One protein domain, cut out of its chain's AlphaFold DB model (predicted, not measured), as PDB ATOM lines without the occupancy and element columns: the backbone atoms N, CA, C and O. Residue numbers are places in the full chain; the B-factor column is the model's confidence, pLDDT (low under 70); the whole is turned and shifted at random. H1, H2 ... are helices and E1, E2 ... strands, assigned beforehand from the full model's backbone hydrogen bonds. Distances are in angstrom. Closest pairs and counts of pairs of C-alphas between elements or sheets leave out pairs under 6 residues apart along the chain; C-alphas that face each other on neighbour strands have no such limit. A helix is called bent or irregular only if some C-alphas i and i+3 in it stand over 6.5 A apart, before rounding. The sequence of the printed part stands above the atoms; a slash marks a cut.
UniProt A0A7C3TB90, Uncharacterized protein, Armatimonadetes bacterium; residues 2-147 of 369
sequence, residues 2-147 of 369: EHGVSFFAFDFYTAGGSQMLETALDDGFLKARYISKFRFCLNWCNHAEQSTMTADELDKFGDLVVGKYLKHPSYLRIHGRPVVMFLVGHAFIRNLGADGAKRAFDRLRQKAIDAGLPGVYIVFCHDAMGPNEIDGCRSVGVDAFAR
ATOM      1  N   GLU A   2      -8.761   1.981  38.693       70.69
ATOM      2  CA  GLU A   2      -7.904   2.499  39.784       70.69
ATOM      3  C   GLU A   2      -8.500   2.320  41.191       70.69
ATOM      4  O   GLU A   2      -7.775   2.346  42.180       70.69
ATOM      5  N   HIS A   3      -9.809   2.065  41.274       80.00
ATOM      6  CA  HIS A   3     -10.551   1.939  42.527       80.00
ATOM      7  C   HIS A   3     -10.862   0.490  42.943       80.00
ATOM      8  O   HIS A   3     -11.749   0.252  43.751       80.00
ATOM      9  N   GLY A   4     -10.177  -0.508  42.377       79.88
ATOM     10  CA  GLY A   4     -10.299  -1.910  42.811       79.88
ATOM     11  C   GLY A   4     -11.491  -2.699  42.253       79.88
ATOM     12  O   GLY A   4     -11.498  -3.926  42.351       79.88
ATOM     13  N   VAL A   5     -12.458  -2.052  41.590       89.88
ATOM     14  CA  VAL A   5     -13.491  -2.772  40.821       89.88
ATOM     15  C   VAL A   5     -12.819  -3.506  39.659       89.88
ATOM     16  O   VAL A   5     -12.062  -2.900  38.895       89.88
ATOM     17  N   SER A   6     -13.081  -4.809  39.549       87.81
ATOM     18  CA  SER A   6     -12.373  -5.706  38.622       87.81
ATOM     19  C   SER A   6     -13.220  -6.164  37.432       87.81
ATOM     20  O   SER A   6     -12.660  -6.530  36.396       87.81
ATOM     21  N   PHE A   7     -14.549  -6.149  37.559       95.25
ATOM     22  CA  PHE A   7     -15.463  -6.504  36.478       95.25
ATOM     23  C   PHE A   7     -16.845  -5.866  36.645       95.25
ATOM     24  O   PHE A   7     -17.188  -5.429  37.741       95.25
ATOM     25  N   PHE A   8     -17.629  -5.859  35.564       96.19
ATOM     26  CA  PHE A   8     -19.073  -5.605  35.592       96.19
ATOM     27  C   PHE A   8     -19.854  -6.869  35.236       96.19
ATOM     28  O   PHE A   8     -19.500  -7.572  34.288       96.19
ATOM     29  N   ALA A   9     -20.916  -7.154  35.983       96.56
ATOM     30  CA  ALA A   9     -21.948  -8.087  35.556       96.56
ATOM     31  C   ALA A   9     -23.027  -7.265  34.849       96.56
ATOM     32  O   ALA A   9     -23.691  -6.457  35.490       96.56
ATOM     33  N   PHE A  10     -23.137  -7.405  33.529       96.62
ATOM     34  CA  PHE A  10     -24.156  -6.695  32.764       96.62
ATOM     35  C   PHE A  10     -25.470  -7.447  32.849       96.62
ATOM     36  O   PHE A  10     -25.538  -8.606  32.434       96.62
ATOM     37  N   ASP A  11     -26.498  -6.761  33.327       93.75
ATOM     38  CA  ASP A  11     -27.872  -7.193  33.153       93.75
ATOM     39  C   ASP A  11     -28.171  -7.345  31.663       93.75
ATOM     40  O   ASP A  11     -27.997  -6.427  30.861       93.75
ATOM     41  N   PHE A  12     -28.546  -8.561  31.289       93.94
ATOM     42  CA  PHE A  12     -28.687  -8.983  29.909       93.94
ATOM     43  C   PHE A  12     -30.072  -9.578  29.718       93.94
ATOM     44  O   PHE A  12     -30.451 -10.528  30.407       93.94
ATOM     45  N   TYR A  13     -30.817  -9.030  28.767       92.12
ATOM     46  CA  TYR A  13     -32.193  -9.418  28.497       92.12
ATOM     47  C   TYR A  13     -32.308 -10.006  27.099       92.12
ATOM     48  O   TYR A  13     -31.633  -9.574  26.161       92.12
ATOM     49  N   THR A  14     -33.187 -10.992  26.953       91.50
ATOM     50  CA  THR A  14     -33.496 -11.592  25.657       91.50
ATOM     51  C   THR A  14     -34.995 -11.751  25.450       91.50
ATOM     52  O   THR A  14     -35.748 -11.959  26.396       91.50
ATOM     53  N   ALA A  15     -35.446 -11.693  24.201       87.81
ATOM     54  CA  ALA A  15     -36.808 -12.038  23.815       87.81
ATOM     55  C   ALA A  15     -36.778 -12.866  22.529       87.81
ATOM     56  O   ALA A  15     -36.326 -12.394  21.484       87.81
ATOM     57  N   GLY A  16     -37.220 -14.125  22.608       80.75
ATOM     58  CA  GLY A  16     -37.281 -15.021  21.451       80.75
ATOM     59  C   GLY A  16     -35.917 -15.292  20.807       80.75
ATOM     60  O   GLY A  16     -35.855 -15.533  19.604       80.75
ATOM     61  N   GLY A  17     -34.834 -15.243  21.588       80.62
ATOM     62  CA  GLY A  17     -33.455 -15.395  21.106       80.62
ATOM     63  C   GLY A  17     -32.770 -14.113  20.620       80.62
ATOM     64  O   GLY A  17     -31.592 -14.163  20.273       80.62
ATOM     65  N   SER A  18     -33.457 -12.970  20.636       84.44
ATOM     66  CA  SER A  18     -32.864 -11.659  20.347       84.44
ATOM     67  C   SER A  18     -32.482 -10.939  21.634       84.44
ATOM     68  O   SER A  18     -33.165 -11.085  22.641       84.44
ATOM     69  N   GLN A  19     -31.408 -10.153  21.599       87.38
ATOM     70  CA  GLN A  19     -31.009  -9.270  22.699       87.38
ATOM     71  C   GLN A  19     -31.987  -8.101  22.895       87.38
ATOM     72  O   GLN A  19     -32.668  -7.695  21.953       87.38
ATOM     73  N   MET A  20     -32.036  -7.569  24.116       87.44
ATOM     74  CA  MET A  20     -32.722  -6.325  24.469       87.44
ATOM     75  C   MET A  20     -31.844  -5.495  25.412       87.44
ATOM     76  O   MET A  20     -31.137  -6.060  26.249       87.44
ATOM     77  N   LEU A  21     -31.961  -4.164  25.332       82.62
ATOM     78  CA  LEU A  21     -31.246  -3.203  26.190       82.62
ATOM     79  C   LEU A  21     -29.708  -3.338  26.121       82.62
ATOM     80  O   LEU A  21     -28.991  -3.037  27.070       82.62
ATOM     81  N   GLU A  22     -29.183  -3.775  24.978       84.00
ATOM     82  CA  GLU A  22     -27.776  -4.139  24.792       84.00
ATOM     83  C   GLU A  22     -26.819  -2.952  24.621       84.00
ATOM     84  O   GLU A  22     -25.605  -3.131  24.702       84.00
ATOM     85  N   THR A  23     -27.330  -1.751  24.332       87.06
ATOM     86  CA  THR A  23     -26.530  -0.635  23.796       87.06
ATOM     87  C   THR A  23     -25.395  -0.235  24.740       87.06
ATOM     88  O   THR A  23     -24.279   0.029  24.294       87.06
ATOM     89  N   ALA A  24     -25.634  -0.268  26.055       87.75
ATOM     90  CA  ALA A  24     -24.603   0.017  27.053       87.75
ATOM     91  C   ALA A  24     -23.422  -0.969  26.978       87.75
ATOM     92  O   ALA A  24     -22.269  -0.566  27.151       87.75
ATOM     93  N   LEU A  25     -23.689  -2.245  26.686       91.88
ATOM     94  CA  LEU A  25     -22.664  -3.268  26.514       91.88
ATOM     95  C   LEU A  25     -22.023  -3.188  25.121       91.88
ATOM     96  O   LEU A  25     -20.805  -3.037  25.019       91.88
ATOM     97  N   ASP A  26     -22.830  -3.286  24.065       90.88
ATOM     98  CA  ASP A  26     -22.374  -3.441  22.679       90.88
ATOM     99  C   ASP A  26     -21.713  -2.175  22.130       90.88
ATOM    100  O   ASP A  26     -20.643  -2.242  21.516       90.88
ATOM    101  N   ASP A  27     -22.337  -1.020  22.358       89.81
ATOM    102  CA  ASP A  27     -21.904   0.252  21.785       89.81
ATOM    103  C   ASP A  27     -21.081   1.093  22.762       89.81
ATOM    104  O   ASP A  27     -20.240   1.877  22.323       89.81
ATOM    105  N   GLY A  28     -21.272   0.891  24.067       90.31
ATOM    106  CA  GLY A  28     -20.491   1.534  25.120       90.31
ATOM    107  C   GLY A  28     -19.278   0.705  25.540       90.31
ATOM    108  O   GLY A  28     -18.148   0.929  25.101       90.31
ATOM    109  N   PHE A  29     -19.502  -0.257  26.435       90.88
ATOM    110  CA  PHE A  29     -18.437  -0.951  27.155       90.88
ATOM    111  C   PHE A  29     -17.476  -1.725  26.239       90.88
ATOM    112  O   PHE A  29     -16.259  -1.596  26.386       90.88
ATOM    113  N   LEU A  30     -17.983  -2.493  25.268       93.25
ATOM    114  CA  LEU A  30     -17.144  -3.303  24.375       93.25
ATOM    115  C   LEU A  30     -16.311  -2.471  23.394       93.25
ATOM    116  O   LEU A  30     -15.272  -2.940  22.927       93.25
ATOM    117  N   LYS A  31     -16.721  -1.229  23.122       92.44
ATOM    118  CA  LYS A  31     -15.979  -0.277  22.282       92.44
ATOM    119  C   LYS A  31     -15.090   0.663  23.097       92.44
ATOM    120  O   LYS A  31     -14.352   1.462  22.520       92.44
ATOM    121  N   ALA A  32     -15.115   0.565  24.426       87.94
ATOM    122  CA  ALA A  32     -14.323   1.426  25.286       87.94
ATOM    123  C   ALA A  32     -12.820   1.228  25.045       87.94
ATOM    124  O   ALA A  32     -12.303   0.108  25.023       87.94
ATOM    125  N   ARG A  33     -12.079   2.341  24.978       86.62
ATOM    126  CA  ARG A  33     -10.619   2.380  24.761       86.62
ATOM    127  C   ARG A  33      -9.822   1.425  25.659       86.62
ATOM    128  O   ARG A  33      -8.776   0.921  25.255       86.62
ATOM    129  N   TYR A  34     -10.290   1.197  26.886       83.94
ATOM    130  CA  TYR A  34      -9.595   0.401  27.902       83.94
ATOM    131  C   TYR A  34     -10.232  -0.968  28.166       83.94
ATOM    132  O   TYR A  34      -9.925  -1.586  29.185       83.94
ATOM    133  N   ILE A  35     -11.067  -1.474  27.253       88.56
ATOM    134  CA  ILE A  35     -11.755  -2.766  27.396       88.56
ATOM    135  C   ILE A  35     -10.804  -3.922  27.748       88.56
ATOM    136  O   ILE A  35     -11.145  -4.785  28.556       88.56
ATOM    137  N   SER A  36      -9.574  -3.935  27.226       89.19
ATOM    138  CA  SER A  36      -8.578  -4.984  27.510       89.19
ATOM    139  C   SER A  36      -8.138  -5.051  28.981       89.19
ATOM    140  O   SER A  36      -7.676  -6.100  29.445       89.19
ATOM    141  N   LYS A  37      -8.308  -3.956  29.728       84.25
ATOM    142  CA  LYS A  37      -7.895  -3.812  31.129       84.25
ATOM    143  C   LYS A  37      -9.019  -4.052  32.139       84.25
ATOM    144  O   LYS A  37      -8.756  -4.056  33.338       84.25
ATOM    145  N   PHE A  38     -10.251  -4.242  31.680       87.56
ATOM    146  CA  PHE A  38     -11.395  -4.537  32.537       87.56
ATOM    147  C   PHE A  38     -11.990  -5.894  32.179       87.56
ATOM    148  O   PHE A  38     -11.635  -6.484  31.152       87.56
ATOM    149  N   ARG A  39     -12.847  -6.427  33.046       94.00
ATOM    150  CA  ARG A  39     -13.563  -7.674  32.781       94.00
ATOM    151  C   ARG A  39     -15.067  -7.461  32.803       94.00
ATOM    152  O   ARG A  39     -15.550  -6.495  33.381       94.00
ATOM    153  N   PHE A  40     -15.801  -8.361  32.167       97.81
ATOM    154  CA  PHE A  40     -17.255  -8.373  32.256       97.81
ATOM    155  C   PHE A  40     -17.814  -9.789  32.175       97.81
ATOM    156  O   PHE A  40     -17.183 -10.669  31.592       97.81
ATOM    157  N   CYS A  41     -18.995  -9.999  32.733       98.25
ATOM    158  CA  CYS A  41     -19.826 -11.173  32.490       98.25
ATOM    159  C   CYS A  41     -21.261 -10.739  32.183       98.25
ATOM    160  O   CYS A  41     -21.596  -9.558  32.282       98.25
ATOM    161  N   LEU A  42     -22.091 -11.703  31.790       98.06
ATOM    162  CA  LEU A  42     -23.521 -11.490  31.591       98.06
ATOM    163  C   LEU A  42     -24.290 -12.040  32.789       98.06
ATOM    164  O   LEU A  42     -24.007 -13.152  33.242       98.06
ATOM    165  N   ASN A  43     -25.273 -11.277  33.245       96.56
ATOM    166  CA  ASN A  43     -26.316 -11.688  34.165       96.56
ATOM    167  C   ASN A  43     -27.623 -11.778  33.384       96.56
ATOM    168  O   ASN A  43     -28.161 -10.763  32.961       96.56
ATOM    169  N   TRP A  44     -28.106 -12.990  33.112       95.50
ATOM    170  CA  TRP A  44     -29.347 -13.151  32.366       95.50
ATOM    171  C   TRP A  44     -30.541 -12.840  33.276       95.50
ATOM    172  O   TRP A  44     -30.843 -13.598  34.205       95.50
ATOM    173  N   CYS A  45     -31.193 -11.710  32.995       91.38
ATOM    174  CA  CYS A  45     -32.173 -11.065  33.871       91.38
ATOM    175  C   CYS A  45     -33.625 -11.221  33.424       91.38
ATOM    176  O   CYS A  45     -34.512 -10.589  33.995       91.38
ATOM    177  N   ASN A  46     -33.908 -12.078  32.438       88.50
ATOM    178  CA  ASN A  46     -35.291 -12.392  32.098       88.50
ATOM    179  C   ASN A  46     -36.031 -12.868  33.354       88.50
ATOM    180  O   ASN A  46     -35.630 -13.844  33.988       88.50
ATOM    181  N   HIS A  47     -37.112 -12.177  33.713       79.75
ATOM    182  CA  HIS A  47     -37.887 -12.509  34.903       79.75
ATOM    183  C   HIS A  47     -38.498 -13.909  34.804       79.75
ATOM    184  O   HIS A  47     -38.663 -14.456  33.716       79.75
ATOM    185  N   ALA A  48     -38.853 -14.481  35.955       75.12
ATOM    186  CA  ALA A  48     -39.213 -15.889  36.123       75.12
ATOM    187  C   ALA A  48     -40.590 -16.298  35.553       75.12
ATOM    188  O   ALA A  48     -41.206 -17.239  36.070       75.12
ATOM    189  N   GLU A  49     -41.087 -15.609  34.525       77.50
ATOM    190  CA  GLU A  49     -42.266 -16.036  33.777       77.50
ATOM    191  C   GLU A  49     -42.017 -17.405  33.128       77.50
ATOM    192  O   GLU A  49     -40.903 -17.756  32.737       77.50
ATOM    193  N   GLN A  50     -43.059 -18.233  33.033       74.69
ATOM    194  CA  GLN A  50     -42.897 -19.584  32.483       74.69
ATOM    195  C   GLN A  50     -42.430 -19.572  31.023       74.69
ATOM    196  O   GLN A  50     -41.720 -20.483  30.610       74.69
ATOM    197  N   SER A  51     -42.796 -18.534  30.273       80.06
ATOM    198  CA  SER A  51     -42.439 -18.328  28.868       80.06
ATOM    199  C   SER A  51     -40.944 -18.086  28.647       80.06
ATOM    200  O   SER A  51     -40.423 -18.466  27.603       80.06
ATOM    201  N   THR A  52     -40.245 -17.487  29.613       82.44
ATOM    202  CA  THR A  52     -38.830 -17.104  29.487       82.44
ATOM    203  C   THR A  52     -37.885 -18.164  30.050       82.44
ATOM    204  O   THR A  52     -36.759 -18.303  29.582       82.44
ATOM    205  N   MET A  53     -38.334 -18.940  31.038       90.44
ATOM    206  CA  MET A  53     -37.530 -19.946  31.742       90.44
ATOM    207  C   MET A  53     -37.789 -21.355  31.186       90.44
ATOM    208  O   MET A  53     -38.220 -22.259  31.912       90.44
ATOM    209  N   THR A  54     -37.563 -21.530  29.880       94.38
ATOM    210  CA  THR A  54     -37.741 -22.797  29.149       94.38
ATOM    211  C   THR A  54     -36.418 -23.319  28.589       94.38
ATOM    212  O   THR A  54     -35.462 -22.563  28.411       94.38
ATOM    213  N   ALA A  55     -36.348 -24.618  28.279       96.25
ATOM    214  CA  ALA A  55     -35.157 -25.197  27.656       96.25
ATOM    215  C   ALA A  55     -34.833 -24.534  26.304       96.25
ATOM    216  O   ALA A  55     -33.662 -24.311  26.010       96.25
ATOM    217  N   ASP A  56     -35.860 -24.179  25.530       96.12
ATOM    218  CA  ASP A  56     -35.709 -23.555  24.214       96.12
ATOM    219  C   ASP A  56     -35.180 -22.120  24.318       96.12
ATOM    220  O   ASP A  56     -34.295 -21.737  23.556       96.12
ATOM    221  N   GLU A  57     -35.665 -21.320  25.274       95.31
ATOM    222  CA  GLU A  57     -35.134 -19.965  25.480       95.31
ATOM    223  C   GLU A  57     -33.685 -19.993  25.985       95.31
ATOM    224  O   GLU A  57     -32.868 -19.192  25.531       95.31
ATOM    225  N   LEU A  58     -33.320 -20.948  26.855       96.50
ATOM    226  CA  LEU A  58     -31.924 -21.142  27.274       96.50
ATOM    227  C   LEU A  58     -31.037 -21.609  26.112       96.50
ATOM    228  O   LEU A  58     -29.880 -21.189  26.018       96.50
ATOM    229  N   ASP A  59     -31.569 -22.426  25.202       97.56
ATOM    230  CA  ASP A  59     -30.848 -22.843  24.000       97.56
ATOM    231  C   ASP A  59     -30.541 -21.656  23.079       97.56
ATOM    232  O   ASP A  59     -29.381 -21.442  22.716       97.56
ATOM    233  N   LYS A  60     -31.558 -20.832  22.791       96.69
ATOM    234  CA  LYS A  60     -31.424 -19.609  21.983       96.69
ATOM    235  C   LYS A  60     -30.486 -18.593  22.628       96.69
ATOM    236  O   LYS A  60     -29.673 -17.982  21.939       96.69
ATOM    237  N   PHE A  61     -30.568 -18.423  23.950       96.50
ATOM    238  CA  PHE A  61     -29.619 -17.599  24.696       96.50
ATOM    239  C   PHE A  61     -28.185 -18.100  24.488       96.50
ATOM    240  O   PHE A  61     -27.298 -17.306  24.181       96.50
ATOM    241  N   GLY A  62     -27.960 -19.414  24.586       97.50
ATOM    242  CA  GLY A  62     -26.662 -20.026  24.308       97.50
ATOM    243  C   GLY A  62     -26.147 -19.725  22.898       97.50
ATOM    244  O   GLY A  62     -24.994 -19.316  22.753       97.50
ATOM    245  N   ASP A  63     -26.996 -19.865  21.876       97.12
ATOM    246  CA  ASP A  63     -26.639 -19.540  20.485       97.12
ATOM    247  C   ASP A  63     -26.232 -18.075  20.312       97.12
ATOM    248  O   ASP A  63     -25.245 -17.776  19.635       97.12
ATOM    249  N   LEU A  64     -26.948 -17.166  20.975       95.94
ATOM    250  CA  LEU A  64     -26.664 -15.738  20.939       95.94
ATOM    251  C   LEU A  64     -25.320 -15.404  21.603       95.94
ATOM    252  O   LEU A  64     -24.498 -14.685  21.029       95.94
ATOM    253  N   VAL A  65     -25.079 -15.895  22.824       97.50
ATOM    254  CA  VAL A  65     -23.991 -15.359  23.658       97.50
ATOM    255  C   VAL A  65     -22.655 -16.070  23.493       97.50
ATOM    256  O   VAL A  65     -21.612 -15.436  23.683       97.50
ATOM    257  N   VAL A  66     -22.647 -17.360  23.134       97.69
ATOM    258  CA  VAL A  66     -21.410 -18.160  23.066       97.69
ATOM    259  C   VAL A  66     -20.439 -17.581  22.042       97.69
ATOM    260  O   VAL A  66     -19.280 -17.317  22.368       97.69
ATOM    261  N   GLY A  67     -20.912 -17.352  20.815       93.00
ATOM    262  CA  GLY A  67     -20.084 -16.803  19.743       93.00
ATOM    263  C   GLY A  67     -19.766 -15.322  19.937       93.00
ATOM    264  O   GLY A  67     -18.632 -14.906  19.697       93.00
ATOM    265  N   LYS A  68     -20.755 -14.542  20.390       95.56
ATOM    266  CA  LYS A  68     -20.675 -13.079  20.451       95.56
ATOM    267  C   LYS A  68     -19.886 -12.563  21.655       95.56
ATOM    268  O   LYS A  68     -19.034 -11.694  21.492       95.56
ATOM    269  N   TYR A  69     -20.132 -13.107  22.848       98.00
ATOM    270  CA  TYR A  69     -19.601 -12.554  24.098       98.00
ATOM    271  C   TYR A  69     -18.612 -13.478  24.804       98.00
ATOM    272  O   TYR A  69     -17.543 -13.021  25.208       98.00
ATOM    273  N   LEU A  70     -18.912 -14.778  24.941       98.50
ATOM    274  CA  LEU A  70     -18.150 -15.651  25.854       98.50
ATOM    275  C   LEU A  70     -16.697 -15.888  25.404       98.50
ATOM    276  O   LEU A  70     -15.821 -16.223  26.207       98.50
ATOM    277  N   LYS A  71     -16.419 -15.678  24.113       97.69
ATOM    278  CA  LYS A  71     -15.070 -15.749  23.532       97.69
ATOM    279  C   LYS A  71     -14.258 -14.468  23.710       97.69
ATOM    280  O   LYS A  71     -13.050 -14.499  23.485       97.69
ATOM    281  N   HIS A  72     -14.874 -13.365  24.133       97.88
ATOM    282  CA  HIS A  72     -14.189 -12.083  24.243       97.88
ATOM    283  C   HIS A  72     -12.994 -12.178  25.224       97.88
ATOM    284  O   HIS A  72     -13.109 -12.794  26.295       97.88
ATOM    285  N   PRO A  73     -11.820 -11.591  24.904       96.44
ATOM    286  CA  PRO A  73     -10.631 -11.678  25.761       96.44
ATOM    287  C   PRO A  73     -10.842 -11.026  27.134       96.44
ATOM    288  O   PRO A  73     -10.295 -11.489  28.132       96.44
ATOM    289  N   SER A  74     -11.693 -10.001  27.198       96.44
ATOM    290  CA  SER A  74     -12.095  -9.346  28.449       96.44
ATOM    291  C   SER A  74     -13.250 -10.037  29.182       96.44
ATOM    292  O   SER A  74     -13.691  -9.535  30.209       96.44
ATOM    293  N   TYR A  75     -13.763 -11.171  28.701       98.50
ATOM    294  CA  TYR A  75     -14.814 -11.887  29.425       98.50
ATOM    295  C   TYR A  75     -14.264 -12.484  30.732       98.50
ATOM    296  O   TYR A  75     -13.173 -13.071  30.747       98.50
ATOM    297  N   LEU A  76     -15.001 -12.327  31.830       98.25
ATOM    298  CA  LEU A  76     -14.644 -12.834  33.152       98.25
ATOM    299  C   LEU A  76     -14.591 -14.361  33.122       98.25
ATOM    300  O   LEU A  76     -15.510 -15.025  32.639       98.25
ATOM    301  N   ARG A  77     -13.508 -14.920  33.666       97.81
ATOM    302  CA  ARG A  77     -13.311 -16.365  33.767       97.81
ATOM    303  C   ARG A  77     -12.976 -16.759  35.192       97.81
ATOM    304  O   ARG A  77     -12.080 -16.172  35.793       97.81
ATOM    305  N   ILE A  78     -13.639 -17.801  35.679       96.25
ATOM    306  CA  ILE A  78     -13.353 -18.448  36.959       96.25
ATOM    307  C   ILE A  78     -12.975 -19.896  36.661       96.25
ATOM    308  O   ILE A  78     -13.651 -20.590  35.902       96.25
ATOM    309  N   HIS A  79     -11.817 -20.327  37.168       94.56
ATOM    310  CA  HIS A  79     -11.219 -21.631  36.839       94.56
ATOM    311  C   HIS A  79     -11.132 -21.896  35.321       94.56
ATOM    312  O   HIS A  79     -11.395 -22.998  34.848       94.56
ATOM    313  N   GLY A  80     -10.810 -20.856  34.545       96.88
ATOM    314  CA  GLY A  80     -10.694 -20.913  33.084       96.88
ATOM    315  C   GLY A  80     -12.021 -20.875  32.314       96.88
ATOM    316  O   GLY A  80     -11.994 -20.654  31.104       96.88
ATOM    317  N   ARG A  81     -13.176 -21.019  32.980       98.38
ATOM    318  CA  ARG A  81     -14.501 -21.036  32.344       98.38
ATOM    319  C   ARG A  81     -15.150 -19.644  32.331       98.38
ATOM    320  O   ARG A  81     -15.110 -18.977  33.367       98.38
ATOM    321  N   PRO A  82     -15.738 -19.185  31.206       98.75
ATOM    322  CA  PRO A  82     -16.528 -17.953  31.158       98.75
ATOM    323  C   PRO A  82     -17.707 -18.009  32.137       98.75
ATOM    324  O   PRO A  82     -18.431 -19.005  32.176       98.75
ATOM    325  N   VAL A  83     -17.884 -16.945  32.919       98.69
ATOM    326  CA  VAL A  83     -18.952 -16.818  33.924       98.69
ATOM    327  C   VAL A  83     -20.264 -16.383  33.283       98.69
ATOM    328  O   VAL A  83     -20.311 -15.321  32.675       98.69
ATOM    329  N   VAL A  84     -21.341 -17.134  33.498       98.62
ATOM    330  CA  VAL A  84     -22.706 -16.709  33.158       98.62
ATOM    331  C   VAL A  84     -23.541 -16.710  34.430       98.62
ATOM    332  O   VAL A  84     -23.661 -17.741  35.098       98.62
ATOM    333  N   MET A  85     -24.088 -15.547  34.772       98.06
ATOM    334  CA  MET A  85     -24.961 -15.369  35.927       98.06
ATOM    335  C   MET A  85     -26.426 -15.451  35.491       98.06
ATOM    336  O   MET A  85     -26.760 -15.129  34.351       98.06
ATOM    337  N   PHE A  86     -27.294 -15.908  36.387       96.50
ATOM    338  CA  PHE A  86     -28.732 -16.022  36.157       96.50
ATOM    339  C   PHE A  86     -29.474 -15.392  37.328       96.50
ATOM    340  O   PHE A  86     -29.420 -15.938  38.436       96.50
ATOM    341  N   LEU A  87     -30.213 -14.306  37.075       91.62
ATOM    342  CA  LEU A  87     -30.952 -13.579  38.111       91.62
ATOM    343  C   LEU A  87     -31.994 -14.461  38.814       91.62
ATOM    344  O   LEU A  87     -32.248 -14.315  40.002       91.62
ATOM    345  N   VAL A  88     -32.600 -15.391  38.071       87.00
ATOM    346  CA  VAL A  88     -33.669 -16.282  38.554       87.00
ATOM    347  C   VAL A  88     -33.443 -17.737  38.134       87.00
ATOM    348  O   VAL A  88     -34.383 -18.462  37.815       87.00
ATOM    349  N   GLY A  89     -32.191 -18.208  38.157       89.50
ATOM    350  CA  GLY A  89     -31.811 -19.530  37.630       89.50
ATOM    351  C   GLY A  89     -32.602 -20.724  38.198       89.50
ATOM    352  O   GLY A  89     -32.926 -21.664  37.471       89.50
ATOM    353  N   HIS A  90     -33.008 -20.672  39.472       89.06
ATOM    354  CA  HIS A  90     -33.832 -21.717  40.099       89.06
ATOM    355  C   HIS A  90     -35.209 -21.895  39.421       89.06
ATOM    356  O   HIS A  90     -35.803 -22.974  39.484       89.06
ATOM    357  N   ALA A  91     -35.714 -20.879  38.712       90.94
ATOM    358  CA  ALA A  91     -36.964 -20.975  37.963       90.94
ATOM    359  C   ALA A  91     -36.915 -22.043  36.855       90.94
ATOM    360  O   ALA A  91     -37.941 -22.664  36.582       90.94
ATOM    361  N   PHE A  92     -35.740 -22.337  36.283       94.19
ATOM    362  CA  PHE A  92     -35.585 -23.456  35.346       94.19
ATOM    363  C   PHE A  92     -35.874 -24.800  36.018       94.19
ATOM    364  O   PHE A  92     -36.537 -25.645  35.425       94.19
ATOM    365  N   ILE A  93     -35.439 -24.995  37.267       93.81
ATOM    366  CA  ILE A  93     -35.702 -26.226  38.031       93.81
ATOM    367  C   ILE A  93     -37.193 -26.344  38.328       93.81
ATOM    368  O   ILE A  93     -37.788 -27.394  38.103       93.81
ATOM    369  N   ARG A  94     -37.812 -25.247  38.778       91.19
ATOM    370  CA  ARG A  94     -39.255 -25.186  39.038       91.19
ATOM    371  C   ARG A  94     -40.080 -25.529  37.793       91.19
ATOM    372  O   ARG A  94     -41.076 -26.234  37.911       91.19
ATOM    373  N   ASN A  95     -39.682 -25.031  36.623       93.31
ATOM    374  CA  ASN A  95     -40.467 -25.163  35.398       93.31
ATOM    375  C   ASN A  95     -40.183 -26.463  34.624       93.31
ATOM    376  O   ASN A  95     -41.090 -27.011  34.004       93.31
ATOM    377  N   LEU A  96     -38.940 -26.953  34.632       95.19
ATOM    378  CA  LEU A  96     -38.500 -28.103  33.826       95.19
ATOM    379  C   LEU A  96     -38.283 -29.381  34.653       95.19
ATOM    380  O   LEU A  96     -38.010 -30.442  34.084       95.19
ATOM    381  N   GLY A  97     -38.344 -29.283  35.982       95.12
ATOM    382  CA  GLY A  97     -37.819 -30.300  36.890       95.12
ATOM    383  C   GLY A  97     -36.285 -30.359  36.867       95.12
ATOM    384  O   GLY A  97     -35.631 -29.813  35.975       95.12
ATOM    385  N   ALA A  98     -35.694 -31.056  37.843       95.25
ATOM    386  CA  ALA A  98     -34.238 -31.170  37.968       95.25
ATOM    387  C   ALA A  98     -33.588 -31.763  36.704       95.25
ATOM    388  O   ALA A  98     -32.656 -31.178  36.156       95.25
ATOM    389  N   ASP A  99     -34.129 -32.861  36.169       97.44
ATOM    390  CA  ASP A  99     -33.576 -33.510  34.974       97.44
ATOM    391  C   ASP A  99     -33.678 -32.634  33.718       97.44
ATOM    392  O   ASP A  99     -32.769 -32.618  32.885       97.44
ATOM    393  N   GLY A 100     -34.791 -31.911  33.557       98.06
ATOM    394  CA  GLY A 100     -35.001 -31.010  32.426       98.06
ATOM    395  C   GLY A 100     -34.061 -29.810  32.478       98.06
ATOM    396  O   GLY A 100     -33.383 -29.521  31.490       98.06
ATOM    397  N   ALA A 101     -33.956 -29.172  33.644       97.69
ATOM    398  CA  ALA A 101     -33.029 -28.073  33.874       97.69
ATOM    399  C   ALA A 101     -31.572 -28.517  33.688       97.69
ATOM    400  O   ALA A 101     -30.820 -27.849  32.978       97.69
ATOM    401  N   LYS A 102     -31.186 -29.683  34.226       98.25
ATOM    402  CA  LYS A 102     -29.843 -30.241  34.037       98.25
ATOM    403  C   LYS A 102     -29.511 -30.407  32.553       98.25
ATOM    404  O   LYS A 102     -28.473 -29.923  32.112       98.25
ATOM    405  N   ARG A 103     -30.395 -31.032  31.765       98.62
ATOM    406  CA  ARG A 103     -30.184 -31.189  30.313       98.62
ATOM    407  C   ARG A 103     -30.037 -29.847  29.598       98.62
ATOM    408  O   ARG A 103     -29.238 -29.745  28.670       98.62
ATOM    409  N   ALA A 104     -30.798 -28.834  30.005       98.38
ATOM    410  CA  ALA A 104     -30.745 -27.515  29.387       98.38
ATOM    411  C   ALA A 104     -29.421 -26.782  29.703       98.38
ATOM    412  O   ALA A 104     -28.770 -26.267  28.795       98.38
ATOM    413  N   PHE A 105     -28.949 -26.823  30.953       98.56
ATOM    414  CA  PHE A 105     -27.645 -26.254  31.322       98.56
ATOM    415  C   PHE A 105     -26.454 -27.045  30.765       98.56
ATOM    416  O   PHE A 105     -25.462 -26.445  30.347       98.56
ATOM    417  N   ASP A 106     -26.544 -28.376  30.700       98.69
ATOM    418  CA  ASP A 106     -25.537 -29.212  30.035       98.69
ATOM    419  C   ASP A 106     -25.430 -28.854  28.546       98.69
ATOM    420  O   ASP A 106     -24.329 -28.781  28.005       98.69
ATOM    421  N   ARG A 107     -26.556 -28.550  27.888       98.56
ATOM    422  CA  ARG A 107     -26.568 -28.090  26.495       98.56
ATOM    423  C   ARG A 107     -25.879 -26.735  26.326       98.56
ATOM    424  O   ARG A 107     -25.076 -26.595  25.407       98.56
ATOM    425  N   LEU A 108     -26.114 -25.770  27.222       98.62
ATOM    426  CA  LEU A 108     -25.375 -24.497  27.220       98.62
ATOM    427  C   LEU A 108     -23.860 -24.731  27.361       98.62
ATOM    428  O   LEU A 108     -23.067 -24.147  26.621       98.62
ATOM    429  N   ARG A 109     -23.448 -25.615  28.281       98.75
ATOM    430  CA  ARG A 109     -22.035 -26.003  28.423       98.75
ATOM    431  C   ARG A 109     -21.490 -26.629  27.150       98.75
ATOM    432  O   ARG A 109     -20.394 -26.261  26.737       98.75
ATOM    433  N   GLN A 110     -22.246 -27.532  26.533       98.69
ATOM    434  CA  GLN A 110     -21.829 -28.207  25.311       98.69
ATOM    435  C   GLN A 110     -21.652 -27.216  24.157       98.69
ATOM    436  O   GLN A 110     -20.609 -27.250  23.520       98.69
ATOM    437  N   LYS A 111     -22.568 -26.255  23.964       98.69
ATOM    438  CA  LYS A 111     -22.393 -25.189  22.956       98.69
ATOM    439  C   LYS A 111     -21.093 -24.408  23.165       98.69
ATOM    440  O   LYS A 111     -20.382 -24.117  22.207       98.69
ATOM    441  N   ALA A 112     -20.757 -24.078  24.414       98.62
ATOM    442  CA  ALA A 112     -19.489 -23.420  24.723       98.62
ATOM    443  C   ALA A 112     -18.278 -24.318  24.394       98.62
ATOM    444  O   ALA A 112     -17.309 -23.832  23.812       98.62
ATOM    445  N   ILE A 113     -18.349 -25.615  24.712       98.69
ATOM    446  CA  ILE A 113     -17.313 -26.608  24.373       98.69
ATOM    447  C   ILE A 113     -17.117 -26.724  22.865       98.69
ATOM    448  O   ILE A 113     -15.988 -26.608  22.385       98.69
ATOM    449  N   ASP A 114     -18.204 -26.856  22.112       98.62
ATOM    450  CA  ASP A 114     -18.182 -26.956  20.652       98.62
ATOM    451  C   ASP A 114     -17.589 -25.689  20.005       98.62
ATOM    452  O   ASP A 114     -16.940 -25.754  18.961       98.62
ATOM    453  N   ALA A 115     -17.729 -24.529  20.660       98.19
ATOM    454  CA  ALA A 115     -17.124 -23.262  20.246       98.19
ATOM    455  C   ALA A 115     -15.644 -23.085  20.663       98.19
ATOM    456  O   ALA A 115     -15.057 -22.023  20.401       98.19
ATOM    457  N   GLY A 116     -15.041 -24.098  21.297       98.00
ATOM    458  CA  GLY A 116     -13.643 -24.126  21.737       98.00
ATOM    459  C   GLY A 116     -13.385 -23.544  23.133       98.00
ATOM    460  O   GLY A 116     -12.243 -23.215  23.452       98.00
ATOM    461  N   LEU A 117     -14.419 -23.372  23.961       98.44
ATOM    462  CA  LEU A 117     -14.307 -22.928  25.358       98.44
ATOM    463  C   LEU A 117     -14.341 -24.143  26.311       98.44
ATOM    464  O   LEU A 117     -14.837 -25.197  25.942       98.44
ATOM    465  N   PRO A 118     -13.885 -24.045  27.568       98.06
ATOM    466  CA  PRO A 118     -13.911 -25.176  28.510       98.06
ATOM    467  C   PRO A 118     -15.296 -25.434  29.155       98.06
ATOM    468  O   PRO A 118     -15.380 -25.931  30.277       98.06
ATOM    469  N   GLY A 119     -16.391 -25.057  28.487       98.31
ATOM    470  CA  GLY A 119     -17.737 -24.958  29.069       98.31
ATOM    471  C   GLY A 119     -18.009 -23.588  29.703       98.31
ATOM    472  O   GLY A 119     -17.286 -22.631  29.439       98.31
ATOM    473  N   VAL A 120     -19.043 -23.484  30.545       98.62
ATOM    474  CA  VAL A 120     -19.405 -22.256  31.288       98.62
ATOM    475  C   VAL A 120     -19.342 -22.473  32.807       98.62
ATOM    476  O   VAL A 120     -19.505 -23.603  33.284       98.62
ATOM    477  N   TYR A 121     -19.072 -21.398  33.553       98.56
ATOM    478  CA  TYR A 121     -19.175 -21.319  35.013       98.56
ATOM    479  C   TYR A 121     -20.510 -20.661  35.367       98.56
ATOM    480  O   TYR A 121     -20.709 -19.485  35.064       98.56
ATOM    481  N   ILE A 122     -21.436 -21.422  35.945       98.56
ATOM    482  CA  ILE A 122     -22.817 -20.981  36.162       98.56
ATOM    483  C   ILE A 122     -22.981 -20.441  37.574       98.56
ATOM    484  O   ILE A 122     -22.747 -21.159  38.546       98.56
ATOM    485  N   VAL A 123     -23.449 -19.198  37.673       97.31
ATOM    486  CA  VAL A 123     -23.758 -18.553  38.951       97.31
ATOM    487  C   VAL A 123     -25.246 -18.268  39.026       97.31
ATOM    488  O   VAL A 123     -25.797 -17.611  38.147       97.31
ATOM    489  N   PHE A 124     -25.909 -18.744  40.073       95.62
ATOM    490  CA  PHE A 124     -27.291 -18.351  40.336       95.62
ATOM    491  C   PHE A 124     -27.316 -17.198  41.328       95.62
ATOM    492  O   PHE A 124     -26.783 -17.309  42.433       95.62
ATOM    493  N   CYS A 125     -27.965 -16.105  40.941       90.62
ATOM    494  CA  CYS A 125     -28.377 -15.076  41.876       90.62
ATOM    495  C   CYS A 125     -29.691 -15.545  42.497       90.62
ATOM    496  O   CYS A 125     -30.654 -15.819  41.782       90.62
ATOM    497  N   HIS A 126     -29.734 -15.724  43.811       79.56
ATOM    498  CA  HIS A 126     -30.966 -16.140  44.464       79.56
ATOM    499  C   HIS A 126     -31.152 -15.451  45.801       79.56
ATOM    500  O   HIS A 126     -30.191 -15.173  46.519       79.56
ATOM    501  N   ASP A 127     -32.416 -15.229  46.134       77.06
ATOM    502  CA  ASP A 127     -32.827 -14.900  47.488       77.06
ATOM    503  C   ASP A 127     -32.662 -16.100  48.424       77.06
ATOM    504  O   ASP A 127     -32.107 -17.134  48.058       77.06
ATOM    505  N   ALA A 128     -33.099 -15.956  49.673       70.81
ATOM    506  CA  ALA A 128     -32.894 -16.949  50.717       70.81
ATOM    507  C   ALA A 128     -33.272 -18.384  50.282       70.81
ATOM    508  O   ALA A 128     -34.425 -18.672  49.970       70.81
ATOM    509  N   MET A 129     -32.292 -19.295  50.344       75.25
ATOM    510  CA  MET A 129     -32.461 -20.734  50.111       75.25
ATOM    511  C   MET A 129     -32.253 -21.553  51.393       75.25
ATOM    512  O   MET A 129     -31.584 -21.121  52.347       75.25
ATOM    513  N   GLY A 130     -32.842 -22.748  51.424       82.38
ATOM    514  CA  GLY A 130     -32.531 -23.805  52.380       82.38
ATOM    515  C   GLY A 130     -31.549 -24.836  51.798       82.38
ATOM    516  O   GLY A 130     -31.167 -24.748  50.630       82.38
ATOM    517  N   PRO A 131     -31.107 -25.819  52.604       84.06
ATOM    518  CA  PRO A 131     -30.156 -26.841  52.160       84.06
ATOM    519  C   PRO A 131     -30.634 -27.643  50.939       84.06
ATOM    520  O   PRO A 131     -29.868 -27.862  50.005       84.06
ATOM    521  N   ASN A 132     -31.916 -28.026  50.909       87.06
ATOM    522  CA  ASN A 132     -32.475 -28.844  49.831       87.06
ATOM    523  C   ASN A 132     -32.487 -28.096  48.489       87.06
ATOM    524  O   ASN A 132     -32.231 -28.688  47.441       87.06
ATOM    525  N   GLU A 133     -32.769 -26.792  48.506       89.19
ATOM    526  CA  GLU A 133     -32.760 -25.955  47.308       89.19
ATOM    527  C   GLU A 133     -31.339 -25.765  46.752       89.19
ATOM    528  O   GLU A 133     -31.145 -25.766  45.533       89.19
ATOM    529  N   ILE A 134     -30.335 -25.661  47.631       91.12
ATOM    530  CA  ILE A 134     -28.920 -25.603  47.234       91.12
ATOM    531  C   ILE A 134     -28.493 -26.905  46.556       91.12
ATOM    532  O   ILE A 134     -27.875 -26.865  45.489       91.12
ATOM    533  N   ASP A 135     -28.859 -28.055  47.121       91.69
ATOM    534  CA  ASP A 135     -28.557 -29.359  46.526       91.69
ATOM    535  C   ASP A 135     -29.270 -29.549  45.179       91.69
ATOM    536  O   ASP A 135     -28.667 -30.024  44.212       91.69
ATOM    537  N   GLY A 136     -30.519 -29.085  45.067       92.81
ATOM    538  CA  GLY A 136     -31.253 -29.031  43.803       92.81
ATOM    539  C   GLY A 136     -30.514 -28.216  42.736       92.81
ATOM    540  O   GLY A 136     -30.283 -28.709  41.630       92.81
ATOM    541  N   CYS A 137     -30.058 -27.009  43.079       94.75
ATOM    542  CA  CYS A 137     -29.244 -26.170  42.195       94.75
ATOM    543  C   CYS A 137     -27.930 -26.852  41.779       94.75
ATOM    544  O   CYS A 137     -27.561 -26.857  40.603       94.75
ATOM    545  N   ARG A 138     -27.230 -27.494  42.716       94.94
ATOM    546  CA  ARG A 138     -25.994 -28.232  42.414       94.94
ATOM    547  C   ARG A 138     -26.229 -29.412  41.479       94.94
ATOM    548  O   ARG A 138     -25.414 -29.650  40.591       94.94
ATOM    549  N   SER A 139     -27.352 -30.114  41.621       95.12
ATOM    550  CA  SER A 139     -27.689 -31.263  40.767       95.12
ATOM    551  C   SER A 139     -27.846 -30.897  39.282       95.12
ATOM    552  O   SER A 139     -27.562 -31.717  38.407       95.12
ATOM    553  N   VAL A 140     -28.213 -29.641  38.986       96.81
ATOM    554  CA  VAL A 140     -28.297 -29.103  37.616       96.81
ATOM    555  C   VAL A 140     -26.998 -28.426  37.157       96.81
ATOM    556  O   VAL A 140     -26.912 -27.881  36.057       96.81
ATOM    557  N   GLY A 141     -25.963 -28.508  37.992       96.31
ATOM    558  CA  GLY A 141     -24.615 -28.044  37.718       96.31
ATOM    559  C   GLY A 141     -24.355 -26.593  38.103       96.31
ATOM    560  O   GLY A 141     -23.468 -26.001  37.516       96.31
ATOM    561  N   VAL A 142     -25.083 -25.966  39.024       96.81
ATOM    562  CA  VAL A 142     -24.696 -24.619  39.491       96.81
ATOM    563  C   VAL A 142     -23.313 -24.666  40.151       96.81
ATOM    564  O   VAL A 142     -23.058 -25.532  40.986       96.81
ATOM    565  N   ASP A 143     -22.422 -23.754  39.752       96.56
ATOM    566  CA  ASP A 143     -21.031 -23.715  40.213       96.56
ATOM    567  C   ASP A 143     -20.847 -22.805  41.439       96.56
ATOM    568  O   ASP A 143     -20.047 -23.119  42.317       96.56
ATOM    569  N   ALA A 144     -21.584 -21.693  41.505       95.31
ATOM    570  CA  ALA A 144     -21.585 -20.785  42.649       95.31
ATOM    571  C   ALA A 144     -22.920 -20.046  42.792       95.31
ATOM    572  O   ALA A 144     -23.761 -20.035  41.890       95.31
ATOM    573  N   PHE A 145     -23.089 -19.389  43.932       94.69
ATOM    574  CA  PHE A 145     -24.264 -18.591  44.251       94.69
ATOM    575  C   PHE A 145     -23.880 -17.139  44.516       94.69
ATOM    576  O   PHE A 145     -22.788 -16.851  44.995       94.69
ATOM    577  N   ALA A 146     -24.796 -16.222  44.250       93.25
ATOM    578  CA  ALA A 146     -24.705 -14.822  44.640       93.25
ATOM    579  C   ALA A 146     -26.102 -14.330  45.032       93.25
ATOM    580  O   ALA A 146     -27.091 -15.049  44.874       93.25
ATOM    581  N   ARG A 147     -26.208 -13.092  45.508       90.81
ATOM    582  CA  ARG A 147     -27.500 -12.411  45.639       90.81
ATOM    583  C   ARG A 147     -27.499 -11.141  44.801       90.81
ATOM    584  O   ARG A 147     -26.438 -10.544  44.638       90.81
TER     585      ARG A 147
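AT A GLANCE: This is residues 2 to 147 of the 369 residues of an uncharacterized protein of Armatimonadetes bacterium (UniProt A0A7C3TB90). A strongly twisted sheet of six strands makes a wall, with H1, H2 and H3 over one face: the sheet curls round H2, kinked H3 packs on H2, and small H4 packs on H3 near edge strand E6. The printed part has 146 residues, with four named helices and six named strands in the order E1 E2 H1 E3 H2 E4 H3 E5 H4 E6. The sheet is mixed, in the order E2 E1 E3 E4 E5 E6, and the class is mixed, helices and strands, in two layers, helices on one face of a sheet. The whole is compact, with a radius of gyration of the C-alphas of 14.9 A and spans of 44 by 31 by 28 A.

HOW THE PARTS SIT: E1, residues 7 to 15, forms an antiparallel hairpin with E2, residues 18 to 20, where N 15 and O 18 are 2.8 A apart. H1, residues 23 to 31, is on the sheet at a height of 10.8 A; its closest C-alpha pair with E1 is Phe 10 and Leu 25, 7.3 A. E3, residues 39 to 44, is parallel to E1, with N 10 and O 41 at 2.9 A. H2, residues 55 to 70, has a kink of 33 degrees near residue 64. E4, residues 81 to 86, is parallel to E3, with N 85 and O 42 at 2.8 A. H3, residues 90 to 114, has a kink of 123 degrees near residue 98. It touches H2, the closest C-alphas being those of Ala 55 and Ala 104, 5.3 A, at a steep tilt of 37 degrees, only just past shallow, the same way. E5, residues 121 to 125, is parallel to E4, with N 123 and O 84 at 3.0 A. H4, residues 131 to 139, touches H3, the closest C-alphas being those of His 90 and Cys 137, 6.7 A, and only grazes the sheet. E6, residues 144 to 146, is parallel to E5, with N 146 and O 124 at 2.9 A. E3 H2 E4, E4 H3 E5 and E5 H4 E6 are strand-helix-strand units, two parallel neighbour strands with a helix between, each with a right-handed crossover. H1 is apart from H2, H3 and H4. Each O i to N i+4 pair is within hydrogen-bond range in H4, against 9 of 12 in H2, 18 of 21 in H3 and 2 of 5 in H1, where 1 of 6 O i to N i+3 pairs is.

IN THESE COORDINATES: E1 starts at C-alpha 7 (-15.463, -6.504, 36.478) and is 25.4 A long; E3 is 16.7 A and E4 15.6 A. H2 is 19.6 A long and H3 25.5 A, ending at C-alpha 114 (-18.182, -26.956, 20.652). H2 is irregular, but only just, with C-alphas 64 and 67 at 6.8 A, and H3 is irregular, with C-alphas 95 and 98 at 9.0 A. E6 ends at C-alpha 146 (-24.705, -14.822, 44.640).

THE WHOLE: The two C-alphas farthest apart are those of Arg 33 and Asn 132, 45.6 A. The printed part has no cut, and no link is long. The mean pLDDT of the printed part is 92.5, and no printed residue is under 70.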